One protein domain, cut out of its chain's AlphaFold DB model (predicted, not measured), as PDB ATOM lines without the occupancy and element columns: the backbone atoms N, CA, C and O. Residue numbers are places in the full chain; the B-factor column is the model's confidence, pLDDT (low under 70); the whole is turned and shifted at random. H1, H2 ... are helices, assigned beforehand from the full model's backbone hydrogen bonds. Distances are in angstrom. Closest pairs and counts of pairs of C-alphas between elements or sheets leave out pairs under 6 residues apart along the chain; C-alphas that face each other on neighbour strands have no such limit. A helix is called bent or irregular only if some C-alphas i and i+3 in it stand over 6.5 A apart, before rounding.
ATOM      1  N   PHE A 246     180.162 182.355 215.102       80.31
ATOM      2  CA  PHE A 246     179.510 183.557 215.612       80.31
ATOM      3  C   PHE A 246     179.605 183.623 217.139       80.31
ATOM      4  O   PHE A 246     180.098 184.623 217.668       80.31
ATOM      5  N   THR A 247     179.254 182.541 217.831       74.88
ATOM      6  CA  THR A 247     179.395 182.393 219.282       74.88
ATOM      7  C   THR A 247     180.834 182.589 219.730       74.88
ATOM      8  O   THR A 247     181.102 183.369 220.648       74.88
ATOM      9  N   TRP A 248     181.791 181.939 219.062       83.25
ATOM     10  CA  TRP A 248     183.201 182.104 219.415       83.25
ATOM     11  C   TRP A 248     183.672 183.557 219.262       83.25
ATOM     12  O   TRP A 248     184.368 184.088 220.132       83.25
ATOM     13  N   ASN A 249     183.250 184.232 218.190       80.94
ATOM     14  CA  ASN A 249     183.558 185.642 217.975       80.94
ATOM     15  C   ASN A 249     182.908 186.544 219.034       80.94
ATOM     16  O   ASN A 249     183.554 187.488 219.491       80.94
ATOM     17  N   ALA A 250     181.670 186.264 219.453       77.81
ATOM     18  CA  ALA A 250     181.004 186.998 220.528       77.81
ATOM     19  C   ALA A 250     181.770 186.876 221.856       77.81
ATOM     20  O   ALA A 250     182.024 187.885 222.513       77.81
ATOM     21  N   ILE A 251     182.242 185.674 222.198       77.75
ATOM     22  CA  ILE A 251     183.070 185.445 223.393       77.75
ATOM     23  C   ILE A 251     184.421 186.164 223.276       77.75
ATOM     24  O   ILE A 251     184.890 186.762 224.243       77.75
ATOM     25  N   CYS A 252     185.055 186.157 222.101       81.69
ATOM     26  CA  CYS A 252     186.314 186.877 221.888       81.69
ATOM     27  C   CYS A 252     186.163 188.397 222.055       81.69
ATOM     28  O   CYS A 252     187.079 189.047 222.557       81.69
ATOM     29  N   ARG A 253     185.003 188.977 221.710       79.81
ATOM     30  CA  ARG A 253     184.741 190.414 221.919       79.81
ATOM     31  C   ARG A 253     184.791 190.822 223.393       79.81
ATOM     32  O   ARG A 253     185.042 191.993 223.670       79.81
ATOM     33  N   LEU A 254     184.630 189.880 224.327       79.38
ATOM     34  CA  LEU A 254     184.739 190.152 225.763       79.38
ATOM     35  C   LEU A 254     186.140 190.627 226.182       79.38
ATOM     36  O   LEU A 254     186.262 191.337 227.175       79.38
ATOM     37  N   ASP A 255     187.193 190.318 225.418       77.75
ATOM     38  CA  ASP A 255     188.543 190.835 225.706       77.75
ATOM     39  C   ASP A 255     188.636 192.356 225.564       77.75
ATOM     40  O   ASP A 255     189.515 192.990 226.142       77.75
ATOM     41  N   SER A 256     187.744 192.939 224.764       78.88
ATOM     42  CA  SER A 256     187.727 194.368 224.445       78.88
ATOM     43  C   SER A 256     186.729 195.145 225.307       78.88
ATOM     44  O   SER A 256     186.322 196.244 224.931       78.88
ATOM     45  N   LEU A 257     186.299 194.582 226.445       73.31
ATOM     46  CA  LEU A 257     185.359 195.252 227.338       73.31
ATOM     47  C   LEU A 257     185.956 196.539 227.905       73.31
ATOM     48  O   LEU A 257     187.024 196.550 228.517       73.31
ATOM     49  N   ASN A 258     185.209 197.629 227.742       76.69
ATOM     50  CA  ASN A 258     185.537 198.901 228.359       76.69
ATOM     51  C   ASN A 258     184.998 198.925 229.788       76.69
ATOM     52  O   ASN A 258     183.801 198.767 230.024       76.69
ATOM     53  N   TYR A 259     185.886 199.163 230.747       74.81
ATOM     54  CA  TYR A 259     185.503 199.360 232.140       74.81
ATOM     55  C   TYR A 259     185.291 200.854 232.419       74.81
ATOM     56  O   TYR A 259     186.068 201.678 231.922       74.81
ATOM     57  N   PRO A 260     184.296 201.232 233.244       79.50
ATOM     58  CA  PRO A 260     184.202 202.583 233.786       79.50
ATOM     59  C   PRO A 260     185.540 203.056 234.377       79.50
ATOM     60  O   PRO A 260     186.292 202.271 234.958       79.50
ATOM     61  N   LYS A 261     185.841 204.356 234.254       77.19
ATOM     62  CA  LYS A 261     187.138 204.928 234.677       77.19
ATOM     63  C   LYS A 261     187.481 204.626 236.141       77.19
ATOM     64  O   LYS A 261     188.646 204.414 236.456       77.19
ATOM     65  N   ASP A 262     186.463 204.534 236.993       83.38
ATOM     66  CA  ASP A 262     186.600 204.303 238.433       83.38
ATOM     67  C   ASP A 262     186.536 202.817 238.833       83.38
ATOM     68  O   ASP A 262     186.492 202.495 240.021       83.38
ATOM     69  N   THR A 263     186.511 201.883 237.872       80.12
ATOM     70  CA  THR A 263     186.504 200.450 238.189       80.12
ATOM     71  C   THR A 263     187.835 200.044 238.838       80.12
ATOM     72  O   THR A 263     188.887 200.205 238.213       80.12
ATOM     73  N   PRO A 264     187.816 199.467 240.056       86.81
ATOM     74  CA  PRO A 264     189.019 198.970 240.717       86.81
ATOM     75  C   PRO A 264     189.733 197.904 239.882       86.81
ATOM     76  O   PRO A 264     189.089 197.013 239.325       86.81
ATOM     77  N   ASP A 265     191.066 197.923 239.869       87.62
ATOM     78  CA  ASP A 265     191.860 196.946 239.108       87.62
ATOM     79  C   ASP A 265     191.617 195.504 239.567       87.62
ATOM     80  O   ASP A 265     191.633 194.580 238.761       87.62
ATOM     81  N   THR A 266     191.281 195.303 240.843       86.50
ATOM     82  CA  THR A 266     190.880 193.992 241.371       86.50
ATOM     83  C   THR A 266     189.623 193.442 240.696       86.50
ATOM     84  O   THR A 266     189.532 192.235 240.478       86.50
ATOM     85  N   ILE A 267     188.670 194.308 240.333       82.69
ATOM     86  CA  ILE A 267     187.458 193.924 239.601       82.69
ATOM     87  C   ILE A 267     187.797 193.649 238.136       82.69
ATOM     88  O   ILE A 267     187.365 192.627 237.608       82.69
ATOM     89  N   LYS A 268     188.628 194.488 237.500       82.12
ATOM     90  CA  LYS A 268     189.090 194.255 236.118       82.12
ATOM     91  C   LYS A 268     189.797 192.904 235.988       82.12
ATOM     92  O   LYS A 268     189.432 192.103 235.133       82.12
ATOM     93  N   CYS A 269     190.737 192.602 236.886       87.75
ATOM     94  CA  CYS A 269     191.424 191.309 236.924       87.75
ATOM     95  C   CYS A 269     190.451 190.141 237.142       87.75
ATOM     96  O   CYS A 269     190.569 189.110 236.483       87.75
ATOM     97  N   ALA A 270     189.464 190.295 238.032       83.62
ATOM     98  CA  ALA A 270     188.443 189.273 238.259       83.62
ATOM     99  C   ALA A 270     187.582 189.010 237.009       83.62
ATOM    100  O   ALA A 270     187.267 187.852 236.725       83.62
ATOM    101  N   CYS A 271     187.226 190.054 236.255       82.50
ATOM    102  CA  CYS A 271     186.539 189.929 234.969       82.50
ATOM    103  C   CYS A 271     187.405 189.220 233.926       82.50
ATOM    104  O   CYS A 271     186.935 188.259 233.325       82.50
ATOM    105  N   LEU A 272     188.668 189.622 233.775       84.75
ATOM    106  CA  LEU A 272     189.600 188.991 232.836       84.75
ATOM    107  C   LEU A 272     189.765 187.492 233.115       84.75
ATOM    108  O   LEU A 272     189.586 186.684 232.208       84.75
ATOM    109  N   HIS A 273     190.015 187.099 234.367       87.38
ATOM    110  CA  HIS A 273     190.100 185.680 234.730       87.38
ATOM    111  C   HIS A 273     188.806 184.913 234.424       87.38
ATOM    112  O   HIS A 273     188.862 183.775 233.968       87.38
ATOM    113  N   SER A 274     187.642 185.535 234.631       85.00
ATOM    114  CA  SER A 274     186.346 184.899 234.356       85.00
ATOM    115  C   SER A 274     186.101 184.704 232.853       85.00
ATOM    116  O   SER A 274     185.516 183.693 232.464       85.00
ATOM    117  N   ILE A 275     186.581 185.629 232.011       83.00
ATOM    118  CA  ILE A 275     186.527 185.538 230.541       83.00
ATOM    119  C   ILE A 275     187.487 184.461 230.027       83.00
ATOM    120  O   ILE A 275     187.108 183.667 229.167       83.00
ATOM    121  N   VAL A 276     188.706 184.396 230.568       88.56
ATOM    122  CA  VAL A 276     189.668 183.334 230.234       88.56
ATOM    123  C   VAL A 276     189.084 181.963 230.577       88.56
ATOM    124  O   VAL A 276     189.017 181.100 229.704       88.56
ATOM    125  N   ALA A 277     188.558 181.798 231.795       87.62
ATOM    126  CA  ALA A 277     187.913 180.555 232.211       87.62
ATOM    127  C   ALA A 277     186.701 180.199 231.330       87.62
ATOM    128  O   ALA A 277     186.492 179.029 231.016       87.62
ATOM    129  N   LEU A 278     185.911 181.192 230.897       85.25
ATOM    130  CA  LEU A 278     184.784 180.968 229.985       85.25
ATOM    131  C   LEU A 278     185.258 180.430 228.632       85.25
ATOM    132  O   LEU A 278     184.677 179.483 228.114       85.25
ATOM    133  N   LYS A 279     186.322 181.002 228.063       85.06
ATOM    134  CA  LYS A 279     186.884 180.553 226.782       85.06
ATOM    135  C   LYS A 279     187.400 179.124 226.849       85.06
ATOM    136  O   LYS A 279     187.085 178.325 225.969       85.06
ATOM    137  N   GLU A 280     188.163 178.803 227.891       87.94
ATOM    138  CA  GLU A 280     188.664 177.447 228.129       87.94
ATOM    139  C   GLU A 280     187.510 176.450 228.249       87.94
ATOM    140  O   GLU A 280     187.519 175.397 227.606       87.94
ATOM    141  N   TRP A 281     186.480 176.816 229.011       86.44
ATOM    142  CA  TRP A 281     185.286 176.002 229.179       86.44
ATOM    143  C   TRP A 281     184.513 175.804 227.868       86.44
ATOM    144  O   TRP A 281     184.184 174.669 227.527       86.44
ATOM    145  N   VAL A 282     184.275 176.860 227.083       82.94
ATOM    146  CA  VAL A 282     183.556 176.760 225.798       82.94
ATOM    147  C   VAL A 282     184.294 175.858 224.814       82.94
ATOM    148  O   VAL A 282     183.657 175.053 224.133       82.94
ATOM    149  N   ILE A 283     185.626 175.943 224.761       83.62
ATOM    150  CA  ILE A 283     186.449 175.030 223.959       83.62
ATOM    151  C   ILE A 283     186.303 173.594 224.475       83.62
ATOM    152  O   ILE A 283     186.114 172.676 223.677       83.62
ATOM    153  N   MET A 284     186.360 173.388 225.792       80.88
ATOM    154  CA  MET A 284     186.232 172.063 226.407       80.88
ATOM    155  C   MET A 284     184.896 171.398 226.053       80.88
ATOM    156  O   MET A 284     184.871 170.227 225.673       80.88
ATOM    157  N   VAL A 285     183.794 172.143 226.142       76.00
ATOM    158  CA  VAL A 285     182.448 171.612 225.883       76.00
ATOM    159  C   VAL A 285     182.023 171.743 224.418       76.00
ATOM    160  O   VAL A 285     180.973 171.234 224.045       76.00
ATOM    161  N   GLN A 286     182.825 172.403 223.575       74.88
ATOM    162  CA  GLN A 286     182.497 172.729 222.178       74.88
ATOM    163  C   GLN A 286     181.148 173.456 222.042       74.88
ATOM    164  O   GLN A 286     180.379 173.183 221.127       74.88
ATOM    165  N   GLY A 287     180.821 174.331 222.998       71.31
ATOM    166  CA  GLY A 287     179.513 174.998 223.088       71.31
ATOM    167  C   GLY A 287     178.347 174.112 223.547       71.31
ATOM    168  O   GLY A 287     177.230 174.601 223.634       71.31
ATOM    169  N   HIS A 288     178.587 172.834 223.863       72.00
ATOM    170  CA  HIS A 288     177.552 171.859 224.206       72.00
ATOM    171  C   HIS A 288     177.921 171.113 225.511       72.00
ATOM    172  O   HIS A 288     178.593 170.074 225.469       72.00
ATOM    173  N   PRO A 289     177.527 171.615 226.699       74.12
ATOM    174  CA  PRO A 289     177.678 170.895 227.954       74.12
ATOM    175  C   PRO A 289     176.850 169.608 227.902       74.12
ATOM    176  O   PRO A 289     175.753 169.566 227.356       74.12
ATOM    177  N   ARG A 290     177.421 168.525 228.428       71.12
ATOM    178  CA  ARG A 290     176.957 167.152 228.170       71.12
ATOM    179  C   ARG A 290     176.727 166.352 229.440       71.12
ATOM    180  O   ARG A 290     175.974 165.396 229.443       71.12
ATOM    181  N   ASN A 291     177.396 166.731 230.516       72.38
ATOM    182  CA  ASN A 291     177.277 166.090 231.810       72.38
ATOM    183  C   ASN A 291     177.211 167.172 232.888       72.38
ATOM    184  O   ASN A 291     177.538 168.336 232.646       72.38
ATOM    185  N   TRP A 292     176.833 166.769 234.096       75.25
ATOM    186  CA  TRP A 292     176.676 167.677 235.229       75.25
ATOM    187  C   TRP A 292     177.936 168.469 235.572       75.25
ATOM    188  O   TRP A 292     177.845 169.640 235.929       75.25
ATOM    189  N   ARG A 293     179.115 167.873 235.387       77.69
ATOM    190  CA  ARG A 293     180.388 168.559 235.603       77.69
ATOM    191  C   ARG A 293     180.559 169.754 234.662       77.69
ATOM    192  O   ARG A 293     180.976 170.817 235.114       77.69
ATOM    193  N   HIS A 294     180.165 169.627 233.395       79.56
ATOM    194  CA  HIS A 294     180.242 170.738 232.443       79.56
ATOM    195  C   HIS A 294     179.415 171.949 232.902       79.56
ATOM    196  O   HIS A 294     179.835 173.073 232.674       79.56
ATOM    197  N   PHE A 295     178.290 171.763 233.597       78.06
ATOM    198  CA  PHE A 295     177.502 172.890 234.122       78.06
ATOM    199  C   PHE A 295     178.132 173.560 235.352       78.06
ATOM    200  O   PHE A 295     177.787 174.693 235.678       78.06
ATOM    201  N   ILE A 296     179.048 172.880 236.039       82.50
ATOM    202  CA  ILE A 296     179.624 173.322 237.314       82.50
ATOM    203  C   ILE A 296     181.013 173.949 237.124       82.50
ATOM    204  O   ILE A 296     181.341 174.914 237.816       82.50
ATOM    205  N   ASP A 297     181.815 173.435 236.186       83.19
ATOM    206  CA  ASP A 297     183.242 173.769 236.064       83.19
ATOM    207  C   ASP A 297     183.500 175.276 235.855       83.19
ATOM    208  O   ASP A 297     184.333 175.858 236.552       83.19
ATOM    209  N   TRP A 298     182.759 175.950 234.965       88.38
ATOM    210  CA  TRP A 298     182.933 177.398 234.777       88.38
ATOM    211  C   TRP A 298     182.427 178.234 235.967       88.38
ATOM    212  O   TRP A 298     183.213 179.034 236.488       88.38
ATOM    213  N   PRO A 299     181.187 178.057 236.478       88.06
ATOM    214  CA  PRO A 299     180.726 178.779 237.668       88.06
ATOM    215  C   PRO A 299     181.654 178.631 238.883       88.06
ATOM    216  O   PRO A 299     181.821 179.584 239.653       88.06
ATOM    217  N   ALA A 300     182.286 177.464 239.040       88.19
ATOM    218  CA  ALA A 300     183.273 177.198 240.084       88.19
ATOM    219  C   ALA A 300     184.586 177.981 239.898       88.19
ATOM    220  O   ALA A 300     185.154 178.460 240.883       88.19
ATOM    221  N   ALA A 301     185.049 178.140 238.653       86.94
ATOM    222  CA  ALA A 301     186.296 178.830 238.307       86.94
ATOM    223  C   ALA A 301     186.219 180.362 238.451       86.94
ATOM    224  O   ALA A 301     187.227 181.037 238.670       86.94
ATOM    225  N   VAL A 302     185.019 180.928 238.350       85.25
ATOM    226  CA  VAL A 302     184.776 182.368 238.504       85.25
ATOM    227  C   VAL A 302     185.065 182.817 239.946       85.25
ATOM    228  O   VAL A 302     184.947 182.040 240.888       85.25
ATOM    229  N   SER A 303     185.419 184.081 240.193       87.12
ATOM    230  CA  SER A 303     185.682 184.594 241.555       87.12
ATOM    231  C   SER A 303     184.452 185.245 242.213       87.12
ATOM    232  O   SER A 303     183.550 185.734 241.533       87.12
ATOM    233  N   MET A 304     184.417 185.327 243.551       86.12
ATOM    234  CA  MET A 304     183.348 186.066 244.254       86.12
ATOM    235  C   MET A 304     183.409 187.573 243.977       86.12
ATOM    236  O   MET A 304     182.380 188.247 244.022       86.12
ATOM    237  N   GLN A 305     184.595 188.109 243.673       84.81
ATOM    238  CA  GLN A 305     184.778 189.497 243.251       84.81
ATOM    239  C   GLN A 305     184.072 189.755 241.918       84.81
ATOM    240  O   GLN A 305     183.375 190.760 241.794       84.81
ATOM    241  N   PHE A 306     184.185 188.825 240.965       83.94
ATOM    242  CA  PHE A 306     183.446 188.896 239.707       83.94
ATOM    243  C   PHE A 306     181.935 188.822 239.934       83.94
ATOM    244  O   PHE A 306     181.215 189.680 239.442       83.94
ATOM    245  N   LEU A 307     181.449 187.859 240.728       82.38
ATOM    246  CA  LEU A 307     180.009 187.728 241.000       82.38
ATOM    247  C   LEU A 307     179.437 188.959 241.720       82.38
ATOM    248  O   LEU A 307     178.336 189.411 241.409       82.38
ATOM    249  N   SER A 308     180.205 189.545 242.641       81.31
ATOM    250  CA  SER A 308     179.829 190.791 243.321       81.31
ATOM    251  C   SER A 308     179.771 191.966 242.346       81.31
ATOM    252  O   SER A 308     178.857 192.784 242.424       81.31
ATOM    253  N   ALA A 309     180.725 192.042 241.414       76.06
ATOM    254  CA  ALA A 309     180.729 193.056 240.369       76.06
ATOM    255  C   ALA A 309     179.541 192.871 239.415       76.06
ATOM    256  O   ALA A 309     178.834 193.836 239.143       76.06
ATOM    257  N   LEU A 310     179.262 191.641 238.979       76.00
ATOM    258  CA  LEU A 310     178.128 191.308 238.115       76.00
ATOM    259  C   LEU A 310     176.790 191.671 238.776       76.00
ATOM    260  O   LEU A 310     175.937 192.298 238.155       76.00
ATOM    261  N   SER A 311     176.645 191.385 240.073       72.44
ATOM    262  CA  SER A 311     175.482 191.802 240.862       72.44
ATOM    263  C   SER A 311     175.354 193.324 240.998       72.44
ATOM    264  O   SER A 311     174.234 193.819 241.093       72.44
ATOM    265  N   ALA A 312     176.465 194.065 241.041       67.50
ATOM    266  CA  ALA A 312     176.465 195.524 241.173       67.50
ATOM    267  C   ALA A 312     176.243 196.247 239.831       67.50
ATOM    268  O   ALA A 312     175.683 197.343 239.806       67.50
ATOM    269  N   MET A 313     176.648 195.631 238.715       59.84
ATOM    270  CA  MET A 313     176.511 196.169 237.355       59.84
ATOM    271  C   MET A 313     175.081 196.079 236.796       59.84
ATOM    272  O   MET A 313     174.792 196.677 235.763       59.84
ATOM    273  N   LYS A 314     174.154 195.442 237.528       55.09
ATOM    274  CA  LYS A 314     172.717 195.304 237.221       55.09
ATOM    275  C   LYS A 314     171.968 196.630 236.978       55.09
ATOM    276  O   LYS A 314     170.829 196.626 236.530       55.09
ATOM    277  N   HIS A 315     172.598 197.767 237.275       48.47
ATOM    278  CA  HIS A 315     172.044 199.109 237.099       48.47
ATOM    279  C   HIS A 315     172.605 199.882 235.887       48.47
ATOM    280  O   HIS A 315     172.281 201.058 235.741       48.47
ATOM    281  N   LEU A 316     173.442 199.269 235.034       40.03
ATOM    282  CA  LEU A 316     174.200 199.985 233.991       40.03
ATOM    283  C   LEU A 316     173.783 199.713 232.527       40.03
ATOM    284  O   LEU A 316     174.432 200.227 231.624       40.03
ATOM    285  N   GLY A 317     172.660 199.030 232.276       41.50
ATOM    286  CA  GLY A 317     172.007 199.016 230.954       41.50
ATOM    287  C   GLY A 317     172.463 197.926 229.967       41.50
ATOM    288  O   GLY A 317     173.397 197.168 230.228       41.50
ATOM    289  N   GLY A 318     171.751 197.850 228.832       43.66
ATOM    290  CA  GLY A 318     171.659 196.695 227.920       43.66
ATOM    291  C   GLY A 318     172.906 196.276 227.130       43.66
ATOM    292  O   GLY A 318     172.837 195.344 226.340       43.66
ATOM    293  N   GLU A 319     174.072 196.890 227.347       41.91
ATOM    294  CA  GLU A 319     175.331 196.415 226.740       41.91
ATOM    295  C   GLU A 319     175.775 195.051 227.302       41.91
ATOM    296  O   GLU A 319     176.467 194.287 226.627       41.91
ATOM    297  N   TRP A 320     175.336 194.710 228.519       46.00
ATOM    298  CA  TRP A 320     175.603 193.414 229.154       46.00
ATOM    299  C   TRP A 320     174.618 192.314 228.742       46.00
ATOM    300  O   TRP A 320     174.920 191.137 228.957       46.00
ATOM    301  N   ASP A 321     173.495 192.667 228.106       43.56
ATOM    302  CA  ASP A 321     172.500 191.693 227.647       43.56
ATOM    303  C   ASP A 321     173.103 190.744 226.604       43.56
ATOM    304  O   ASP A 321     172.833 189.553 226.662       43.56
ATOM    305  N   HIS A 322     174.024 191.223 225.755       42.59
ATOM    306  CA  HIS A 322     174.752 190.414 224.764       42.59
ATOM    307  C   HIS A 322     175.802 189.464 225.368       42.59
ATOM    308  O   HIS A 322     176.091 188.397 224.831       42.59
ATOM    309  N   ILE A 323     176.398 189.855 226.495       38.09
ATOM    310  CA  ILE A 323     177.445 189.089 227.193       38.09
ATOM    311  C   ILE A 323     176.813 187.932 227.965       38.09
ATOM    312  O   ILE A 323     177.359 186.830 228.037       38.09
ATOM    313  N   LEU A 324     175.636 188.198 228.527       43.19
ATOM    314  CA  LEU A 324     174.814 187.223 229.221       43.19
ATOM    315  C   LEU A 324     173.887 186.467 228.265       43.19
ATOM    316  O   LEU A 324     173.402 185.410 228.648       43.19
ATOM    317  N   GLU A 325     173.714 186.928 227.021       41.50
ATOM    318  CA  GLU A 325     172.975 186.245 225.951       41.50
ATOM    319  C   GLU A 325     173.563 184.881 225.622       41.50
ATOM    320  O   GLU A 325     172.827 184.020 225.174       41.50
ATOM    321  N   PHE A 326     174.859 184.642 225.843       38.41
ATOM    322  CA  PHE A 326     175.464 183.334 225.588       38.41
ATOM    323  C   PHE A 326     175.138 182.297 226.684       38.41
ATOM    324  O   PHE A 326     174.592 181.250 226.349       38.41
ATOM    325  N   PRO A 327     175.346 182.565 227.994       38.34
ATOM    326  CA  PRO A 327     174.773 181.731 229.055       38.34
ATOM    327  C   PRO A 327     173.251 181.625 228.949       38.34
ATOM    328  O   PRO A 327     172.688 180.561 229.166       38.34
ATOM    329  N   ARG A 328     172.580 182.722 228.592       41.59
ATOM    330  CA  ARG A 328     171.131 182.770 228.443       41.59
ATOM    331  C   ARG A 328     170.677 181.928 227.262       41.59
ATOM    332  O   ARG A 328     169.872 181.063 227.500       41.59
ATOM    333  N   SER A 329     171.239 182.045 226.063       38.56
ATOM    334  CA  SER A 329     170.950 181.161 224.918       38.56
ATOM    335  C   SER A 329     171.359 179.714 225.187       38.56
ATOM    336  O   SER A 329     170.590 178.818 224.888       38.56
ATOM    337  N   MET A 330     172.457 179.431 225.887       36.78
ATOM    338  CA  MET A 330     172.729 178.068 226.373       36.78
ATOM    339  C   MET A 330     171.589 177.497 227.236       36.78
ATOM    340  O   MET A 330     171.348 176.292 227.213       36.78
ATOM    341  N   LEU A 331     170.896 178.352 227.993       36.16
ATOM    342  CA  LEU A 331     169.781 177.981 228.865       36.16
ATOM    343  C   LEU A 331     168.399 178.141 228.195       36.16
ATOM    344  O   LEU A 331     167.470 177.430 228.555       36.16
ATOM    345  N   THR A 332     168.248 179.026 227.208       35.03
ATOM    346  CA  THR A 332     166.971 179.504 226.647       35.03
ATOM    347  C   THR A 332     166.861 179.361 225.129       35.03
ATOM    348  O   THR A 332     165.786 179.630 224.590       35.03
ATOM    349  N   ASP A 333     167.937 179.012 224.414       36.16
ATOM    350  CA  ASP A 333     167.879 178.675 222.989       36.16
ATOM    351  C   ASP A 333     166.968 177.468 222.871       36.16
ATOM    352  O   ASP A 333     167.311 176.364 223.268       36.16
TER     353      ASP A 333
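AT A GLANCE: This is residues 246 to 333 of the 349 residues of the protein "Zn(2)-C6 fungal-type domain-containing protein" of Hypoxylon sp. CO27-5 (UniProt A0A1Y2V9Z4). The long helix H2 is the spine of an elongated body: H1 and H3 each pack on it as antiparallel partners, and H4 crosses it near its first residues. From there the chain folds over to H5, which packs on H1 through residues 323 to 326. The printed part has 88 residues with five named helices in the order H1 to H5 and no named strand: all helix. It is compact, with a radius of gyration of the C-alphas of 13.1 A, and spans 39 by 23 by 20 A.

IN THESE COORDINATES: H2, residues 265 to 285, is the longest helix at 30.1 A, from C-alpha 265 at (191.860, 196.946, 239.108) to C-alpha 285 at (182.448, 171.612, 225.883). H1 is residues 246 to 256, 16.2 A; H3, residues 292 to 301, 15.0 A; H4, residues 304 to 315, 18.7 A; H5, residues 318 to 332, 17.9 A, ending at C-alpha 332 (166.971, 179.504, 226.647). H3 is irregular, with C-alphas 295 and 298 7.1 A apart, and H4 only just so, with C-alphas 312 and 315 7.0 A apart.

HOW THE PARTS SIT: H2 is the hub. It forms a hairpin with H3, closest C-alphas Trp 281 and Trp 298 at 6.2 A, and one with H1, Leu 254 and Ile 275 at 6.9 A; the shallow tilts are 21 and 19 degrees. H4 touches H2 about perpendicular, at 79 degrees, closest C-alphas Ala 270 and Phe 306 at 5.2 A. H5 touches H1 at a steep tilt of 38 degrees, opposite ways, closest C-alphas Thr 247 and Phe 326 at 7.5 A. H2 and H5 are apart. Every O i to N i+4 pair is within hydrogen-bond range in H2, but 4 of 7 in H1, 4 of 6 in H3, 6 of 8 in H4 and 7 of 11 in H5.

THE WHOLE: The farthest C-alphas, Lys 261 and Asn 291, are 40.2 A apart. The printed part has no cut and no long link. Residues 311 to 319 stand free. The model's pLDDT is under 70 at residues 312 to 333.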